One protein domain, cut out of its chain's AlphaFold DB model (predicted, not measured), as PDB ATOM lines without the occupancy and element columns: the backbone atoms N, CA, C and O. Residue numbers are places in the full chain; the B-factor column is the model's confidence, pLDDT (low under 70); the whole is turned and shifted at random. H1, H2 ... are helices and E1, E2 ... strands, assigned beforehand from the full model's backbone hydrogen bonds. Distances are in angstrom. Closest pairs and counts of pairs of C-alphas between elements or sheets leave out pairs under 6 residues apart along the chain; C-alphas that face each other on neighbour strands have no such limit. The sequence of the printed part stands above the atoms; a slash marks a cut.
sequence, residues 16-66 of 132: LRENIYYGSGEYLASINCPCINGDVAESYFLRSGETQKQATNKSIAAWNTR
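AT A GLANCE: This is residues 16 to 66 of the 132 residues of an uncharacterized protein of Desulfovibrio sp. G11 (UniProt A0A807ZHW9). A narrow three-stranded sheet has one helix, H1, over one face, two layers in all; residues 34 to 39 stick out. The 51 printed residues hold E1, E2, E3, then H1, mixed in class. The antiparallel sheet, order E1 E2 E3, is a meander, each strand neighbouring the one before. The whole is elongated, 34 by 20 by 12 A, and only just compact, close to loose, with radius of gyration of the C-alphas 11.5 A.

IN THESE COORDINATES: E1, residues 16 to 21, begins at C-alpha 16 (222.407, 175.548, 138.437). E2, residues 26 to 33, spans 23.5 A; E3, residues 40 to 46, 20.4 A. H1, residues 52 to 65, spans 20.1 A, ending at C-alpha 65 (211.597, 179.208, 148.776).

HOW THE PARTS SIT: Hairpin E1 and E2 has N 19 and O 28 within hydrogen-bond range, 2.8 A; hairpin E2 and E3 has N 31 and O 42, 2.8 A. H1 is on the sheet, height 8.0 A, over E2 and E3; its closest C-alphas to E2 are Thr 56 and Ala 29, 5.1 A. Every O i to N i+4 pair in H1 is within range.

THE WHOLE: The printed part has no cut. Residues 22 to 25, 38 to 39 and 48 to 49 have pLDDT under 70.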
ATOM      1  N   LEU A  16     221.733 174.317 138.019       92.25
ATOM      2  CA  LEU A  16     222.407 175.548 138.437       92.25
ATOM      3  C   LEU A  16     223.396 175.976 137.342       92.25
ATOM      4  O   LEU A  16     224.194 175.164 136.872       92.25
ATOM      5  N   ARG A  17     223.364 177.249 136.955       89.81
ATOM      6  CA  ARG A  17     224.300 177.885 136.027       89.81
ATOM      7  C   ARG A  17     224.932 179.093 136.692       89.81
ATOM      8  O   ARG A  17     224.245 179.919 137.283       89.81
ATOM      9  N   GLU A  18     226.239 179.213 136.550       88.25
ATOM     10  CA  GLU A  18     227.009 180.331 137.079       88.25
ATOM     11  C   GLU A  18     227.757 180.984 135.918       88.25
ATOM     12  O   GLU A  18     228.448 180.305 135.162       88.25
ATOM     13  N   ASN A  19     227.599 182.296 135.762       80.94
ATOM     14  CA  ASN A  19     228.280 183.083 134.744       80.94
ATOM     15  C   ASN A  19     229.042 184.233 135.406       80.94
ATOM     16  O   ASN A  19     228.539 184.898 136.315       80.94
ATOM     17  N   ILE A  20     230.254 184.473 134.911       72.88
ATOM     18  CA  ILE A  20     231.099 185.601 135.302       72.88
ATOM     19  C   ILE A  20     231.204 186.520 134.090       72.88
ATOM     20  O   ILE A  20     231.676 186.098 133.031       72.88
ATOM     21  N   TYR A  21     230.785 187.773 134.242       74.62
ATOM     22  CA  TYR A  21     230.940 188.771 133.189       74.62
ATOM     23  C   TYR A  21     232.319 189.426 133.326       74.62
ATOM     24  O   TYR A  21     232.535 190.360 134.103       74.62
ATOM     25  N   TYR A  22     233.292 188.873 132.595       57.09
ATOM     26  CA  TYR A  22     234.657 189.393 132.548       57.09
ATOM     27  C   TYR A  22     234.648 190.846 132.047       57.09
ATOM     28  O   TYR A  22     234.213 191.118 130.932       57.09
ATOM     29  N   GLY A  23     235.125 191.777 132.878       60.38
ATOM     30  CA  GLY A  23     235.215 193.210 132.562       60.38
ATOM     31  C   GLY A  23     234.342 194.119 133.434       60.38
ATOM     32  O   GLY A  23     234.721 195.267 133.644       60.38
ATOM     33  N   SER A  24     233.241 193.615 134.003       66.94
ATOM     34  CA  SER A  24     232.352 194.397 134.883       66.94
ATOM     35  C   SER A  24     232.427 194.001 136.363       66.94
ATOM     36  O   SER A  24     231.948 194.737 137.224       66.94
ATOM     37  N   GLY A  25     233.055 192.862 136.681       69.12
ATOM     38  CA  GLY A  25     233.102 192.339 138.053       69.12
ATOM     39  C   GLY A  25     231.735 191.857 138.549       69.12
ATOM     40  O   GLY A  25     231.487 191.841 139.753       69.12
ATOM     41  N   GLU A  26     230.846 191.510 137.619       81.31
ATOM     42  CA  GLU A  26     229.475 191.092 137.895       81.31
ATOM     43  C   GLU A  26     229.353 189.565 137.877       81.31
ATOM     44  O   GLU A  26     229.948 188.872 137.041       81.31
ATOM     45  N   TYR A  27     228.542 189.049 138.798       84.50
ATOM     46  CA  TYR A  27     228.288 187.622 138.966       84.50
ATOM     47  C   TYR A  27     226.807 187.325 138.754       84.50
ATOM     48  O   TYR A  27     225.948 187.972 139.356       84.50
ATOM     49  N   LEU A  28     226.511 186.310 137.944       86.00
ATOM     50  CA  LEU A  28     225.163 185.790 137.741       86.00
ATOM     51  C   LEU A  28     225.118 184.320 138.153       86.00
ATOM     52  O   LEU A  28     225.868 183.503 137.623       86.00
ATOM     53  N   ALA A  29     224.199 183.983 139.052       91.12
ATOM     54  CA  ALA A  29     223.812 182.604 139.311       91.12
ATOM     55  C   ALA A  29     222.340 182.426 138.951       91.12
ATOM     56  O   ALA A  29     221.501 183.228 139.365       91.12
ATOM     57  N   SER A  30     222.026 181.387 138.186       91.25
ATOM     58  CA  SER A  30     220.661 181.048 137.817       91.25
ATOM     59  C   SER A  30     220.363 179.572 138.021       91.25
ATOM     60  O   SER A  30     221.214 178.715 137.810       91.25
ATOM     61  N   ILE A  31     219.141 179.266 138.437       92.25
ATOM     62  CA  ILE A  31     218.634 177.902 138.558       92.25
ATOM     63  C   ILE A  31     217.450 177.768 137.619       92.25
ATOM     64  O   ILE A  31     216.557 178.611 137.653       92.25
ATOM     65  N   ASN A  32     217.439 176.731 136.784       91.38
ATOM     66  CA  ASN A  32     216.400 176.541 135.781       91.38
ATOM     67  C   ASN A  32     215.858 175.100 135.720       91.38
ATOM     68  O   ASN A  32     216.598 174.128 135.891       91.38
ATOM     69  N   CYS A  33     214.561 174.966 135.429       89.94
ATOM     70  CA  CYS A  33     213.874 173.709 135.143       89.94
ATOM     71  C   CYS A  33     212.895 173.887 133.961       89.94
ATOM     72  O   CYS A  33     212.085 174.813 133.984       89.94
ATOM     73  N   PRO A  34     212.909 172.999 132.950       88.00
ATOM     74  CA  PRO A  34     212.087 173.152 131.746       88.00
ATOM     75  C   PRO A  34     210.619 172.703 131.899       88.00
ATOM     76  O   PRO A  34     209.910 172.538 130.911       88.00
ATOM     77  N   CYS A  35     210.142 172.445 133.119       82.75
ATOM     78  CA  CYS A  35     208.904 171.697 133.347       82.75
ATOM     79  C   CYS A  35     207.587 172.458 133.118       82.75
ATOM     80  O   CYS A  35     206.542 171.816 133.074       82.75
ATOM     81  N   ILE A  36     207.604 173.788 132.982       78.50
ATOM     82  CA  ILE A  36     206.401 174.597 132.714       78.50
ATOM     83  C   ILE A  36     206.672 175.488 131.518       78.50
ATOM     84  O   ILE A  36     207.493 176.396 131.621       78.50
ATOM     85  N   ASN A  37     205.989 175.217 130.400       71.56
ATOM     86  CA  ASN A  37     206.097 175.969 129.143       71.56
ATOM     87  C   ASN A  37     207.547 176.341 128.759       71.56
ATOM     88  O   ASN A  37     207.770 177.369 128.132       71.56
ATOM     89  N   GLY A  38     208.516 175.501 129.139       65.44
ATOM     90  CA  GLY A  38     209.933 175.656 128.822       65.44
ATOM     91  C   GLY A  38     210.819 176.329 129.875       65.44
ATOM     92  O   GLY A  38     212.002 176.010 129.880       65.44
ATOM     93  N   ASP A  39     210.316 177.169 130.793       69.19
ATOM     94  CA  ASP A  39     211.193 178.161 131.455       69.19
ATOM     95  C   ASP A  39     210.821 178.518 132.912       69.19
ATOM     96  O   ASP A  39     210.476 179.657 133.232       69.19
ATOM     97  N   VAL A  40     210.951 177.579 133.858       79.94
ATOM     98  CA  VAL A  40     211.008 177.959 135.284       79.94
ATOM     99  C   VAL A  40     212.445 178.343 135.612       79.94
ATOM    100  O   VAL A  40     213.312 177.472 135.632       79.94
ATOM    101  N   ALA A  41     212.709 179.621 135.892       85.62
ATOM    102  CA  ALA A  41     214.041 180.094 136.259       85.62
ATOM    103  C   ALA A  41     214.034 181.044 137.467       85.62
ATOM    104  O   ALA A  41     213.085 181.802 137.675       85.62
ATOM    105  N   GLU A  42     215.119 181.006 138.238       85.81
ATOM    106  CA  GLU A  42     215.441 181.930 139.326       85.81
ATOM    107  C   GLU A  42     216.856 182.459 139.105       85.81
ATOM    108  O   GLU A  42     217.788 181.663 139.027       85.81
ATOM    109  N   SER A  43     217.041 183.773 138.991       85.94
ATOM    110  CA  SER A  43     218.343 184.368 138.657       85.94
ATOM    111  C   SER A  43     218.706 185.480 139.629       85.94
ATOM    112  O   SER A  43     217.902 186.369 139.878       85.94
ATOM    113  N   TYR A  44     219.939 185.459 140.134       83.62
ATOM    114  CA  TYR A  44     220.496 186.517 140.971       83.62
ATOM    115  C   TYR A  44     221.732 187.117 140.326       83.62
ATOM    116  O   TYR A  44     222.699 186.414 140.031       83.62
ATOM    117  N   PHE A  45     221.690 188.435 140.164       81.62
ATOM    118  CA  PHE A  45     222.758 189.241 139.596       81.62
ATOM    119  C   PHE A  45     223.356 190.144 140.671       81.62
ATOM    120  O   PHE A  45     222.637 190.947 141.268       81.62
ATOM    121  N   LEU A  46     224.656 190.010 140.924       78.62
ATOM    122  CA  LEU A  46     225.382 190.810 141.909       78.62
ATOM    123  C   LEU A  46     226.426 191.688 141.214       78.62
ATOM    124  O   LEU A  46     227.181 191.208 140.365       78.62
ATOM    125  N   ARG A  47     226.473 192.969 141.601       73.00
ATOM    126  CA  ARG A  47     227.482 193.944 141.151       73.00
ATOM    127  C   ARG A  47     228.641 194.048 142.151       73.00
ATOM    128  O   ARG A  47     228.528 193.606 143.290       73.00
ATOM    129  N   SER A  48     229.747 194.635 141.687       62.91
ATOM    130  CA  SER A  48     231.028 194.890 142.373       62.91
ATOM    131  C   SER A  48     231.030 194.839 143.914       62.91
ATOM    132  O   SER A  48     230.318 195.599 144.568       62.91
ATOM    133  N   GLY A  49     231.933 194.027 144.478       62.62
ATOM    134  CA  GLY A  49     232.180 193.887 145.923       62.62
ATOM    135  C   GLY A  49     231.616 192.600 146.539       62.62
ATOM    136  O   GLY A  49     232.027 192.215 147.633       62.62
ATOM    137  N   GLU A  50     230.731 191.902 145.825       76.12
ATOM    138  CA  GLU A  50     230.236 190.570 146.185       76.12
ATOM    139  C   GLU A  50     230.939 189.460 145.373       76.12
ATOM    140  O   GLU A  50     231.671 189.718 144.422       76.12
ATOM    141  N   THR A  51     230.752 188.204 145.778       83.56
ATOM    142  CA  THR A  51     231.425 187.014 145.232       83.56
ATOM    143  C   THR A  51     230.454 186.108 144.476       83.56
ATOM    144  O   THR A  51     229.264 186.055 144.791       83.56
ATOM    145  N   GLN A  52     230.975 185.281 143.563       83.81
ATOM    146  CA  GLN A  52     230.214 184.204 142.912       83.81
ATOM    147  C   GLN A  52     229.459 183.335 143.930       83.81
ATOM    148  O   GLN A  52     228.268 183.093 143.779       83.81
ATOM    149  N   LYS A  53     230.114 182.960 145.038       87.62
ATOM    150  CA  LYS A  53     229.503 182.167 146.118       87.62
ATOM    151  C   LYS A  53     228.271 182.847 146.727       87.62
ATOM    152  O   LYS A  53     227.330 182.160 147.121       87.62
ATOM    153  N   GLN A  54     228.266 184.177 146.833       87.62
ATOM    154  CA  GLN A  54     227.093 184.921 147.299       87.62
ATOM    155  C   GLN A  54     225.958 184.878 146.273       87.62
ATOM    156  O   GLN A  54     224.818 184.651 146.678       87.62
ATOM    157  N   ALA A  55     226.257 185.026 144.977       88.38
ATOM    158  CA  ALA A  55     225.252 184.928 143.914       88.38
ATOM    159  C   ALA A  55     224.596 183.539 143.922       88.38
ATOM    160  O   ALA A  55     223.370 183.430 143.971       88.38
ATOM    161  N   THR A  56     225.411 182.488 144.005       90.38
ATOM    162  CA  THR A  56     224.953 181.096 144.078       90.38
ATOM    163  C   THR A  56     224.093 180.838 145.306       90.38
ATOM    164  O   THR A  56     222.995 180.300 145.190       90.38
ATOM    165  N   ASN A  57     224.541 181.264 146.492       92.00
ATOM    166  CA  ASN A  57     223.764 181.079 147.719       92.00
ATOM    167  C   ASN A  57     222.407 181.799 147.655       92.00
ATOM    168  O   ASN A  57     221.417 181.230 148.111       92.00
ATOM    169  N   LYS A  58     222.353 183.023 147.102       90.94
ATOM    170  CA  LYS A  58     221.101 183.782 146.938       90.94
ATOM    171  C   LYS A  58     220.158 183.092 145.947       90.94
ATOM    172  O   LYS A  58     218.992 182.901 146.276       90.94
ATOM    173  N   SER A  59     220.673 182.639 144.800       91.06
ATOM    174  CA  SER A  59     219.885 181.898 143.806       91.06
ATOM    175  C   SER A  59     219.307 180.606 144.397       91.06
ATOM    176  O   SER A  59     218.100 180.386 144.306       91.06
ATOM    177  N   ILE A  60     220.116 179.801 145.104       93.00
ATOM    178  CA  ILE A  60     219.639 178.569 145.761       93.00
ATOM    179  C   ILE A  60     218.600 178.877 146.842       93.00
ATOM    180  O   ILE A  60     217.587 178.185 146.928       93.00
ATOM    181  N   ALA A  61     218.831 179.894 147.676       92.19
ATOM    182  CA  ALA A  61     217.880 180.266 148.720       92.19
ATOM    183  C   ALA A  61     216.522 180.654 148.121       92.19
ATOM    184  O   ALA A  61     215.502 180.117 148.549       92.19
ATOM    185  N   ALA A  62     216.519 181.507 147.096       88.69
ATOM    186  CA  ALA A  62     215.300 181.926 146.416       88.69
ATOM    187  C   ALA A  62     214.587 180.752 145.733       88.69
ATOM    188  O   ALA A  62     213.387 180.561 145.934       88.69
ATOM    189  N   TRP A  63     215.331 179.898 145.021       90.94
ATOM    190  CA  TRP A  63     214.781 178.684 144.420       90.94
ATOM    191  C   TRP A  63     214.115 177.781 145.462       90.94
ATOM    192  O   TRP A  63     212.982 177.349 145.280       90.94
ATOM    193  N   ASN A  64     214.785 177.541 146.589       91.44
ATOM    194  CA  ASN A  64     214.280 176.677 147.655       91.44
ATOM    195  C   ASN A  64     213.057 177.244 148.386       91.44
ATOM    196  O   ASN A  64     212.376 176.487 149.083       91.44
ATOM    197  N   THR A  65     212.813 178.552 148.278       88.00
ATOM    198  CA  THR A  65     211.597 179.208 148.776       88.00
ATOM    199  C   THR A  65     210.471 179.243 147.750       88.00
ATOM    200  O   THR A  65     209.358 179.620 148.108       88.00
ATOM    201  N   ARG A  66     210.716 178.825 146.496       80.19
ATOM    202  CA  ARG A  66     209.641 178.675 145.516       80.19
ATOM    203  C   ARG A  66     208.711 177.576 145.997       80.19
ATOM    204  O   ARG A  66     209.057 176.399 146.033       80.19
TER     205      ARG A  66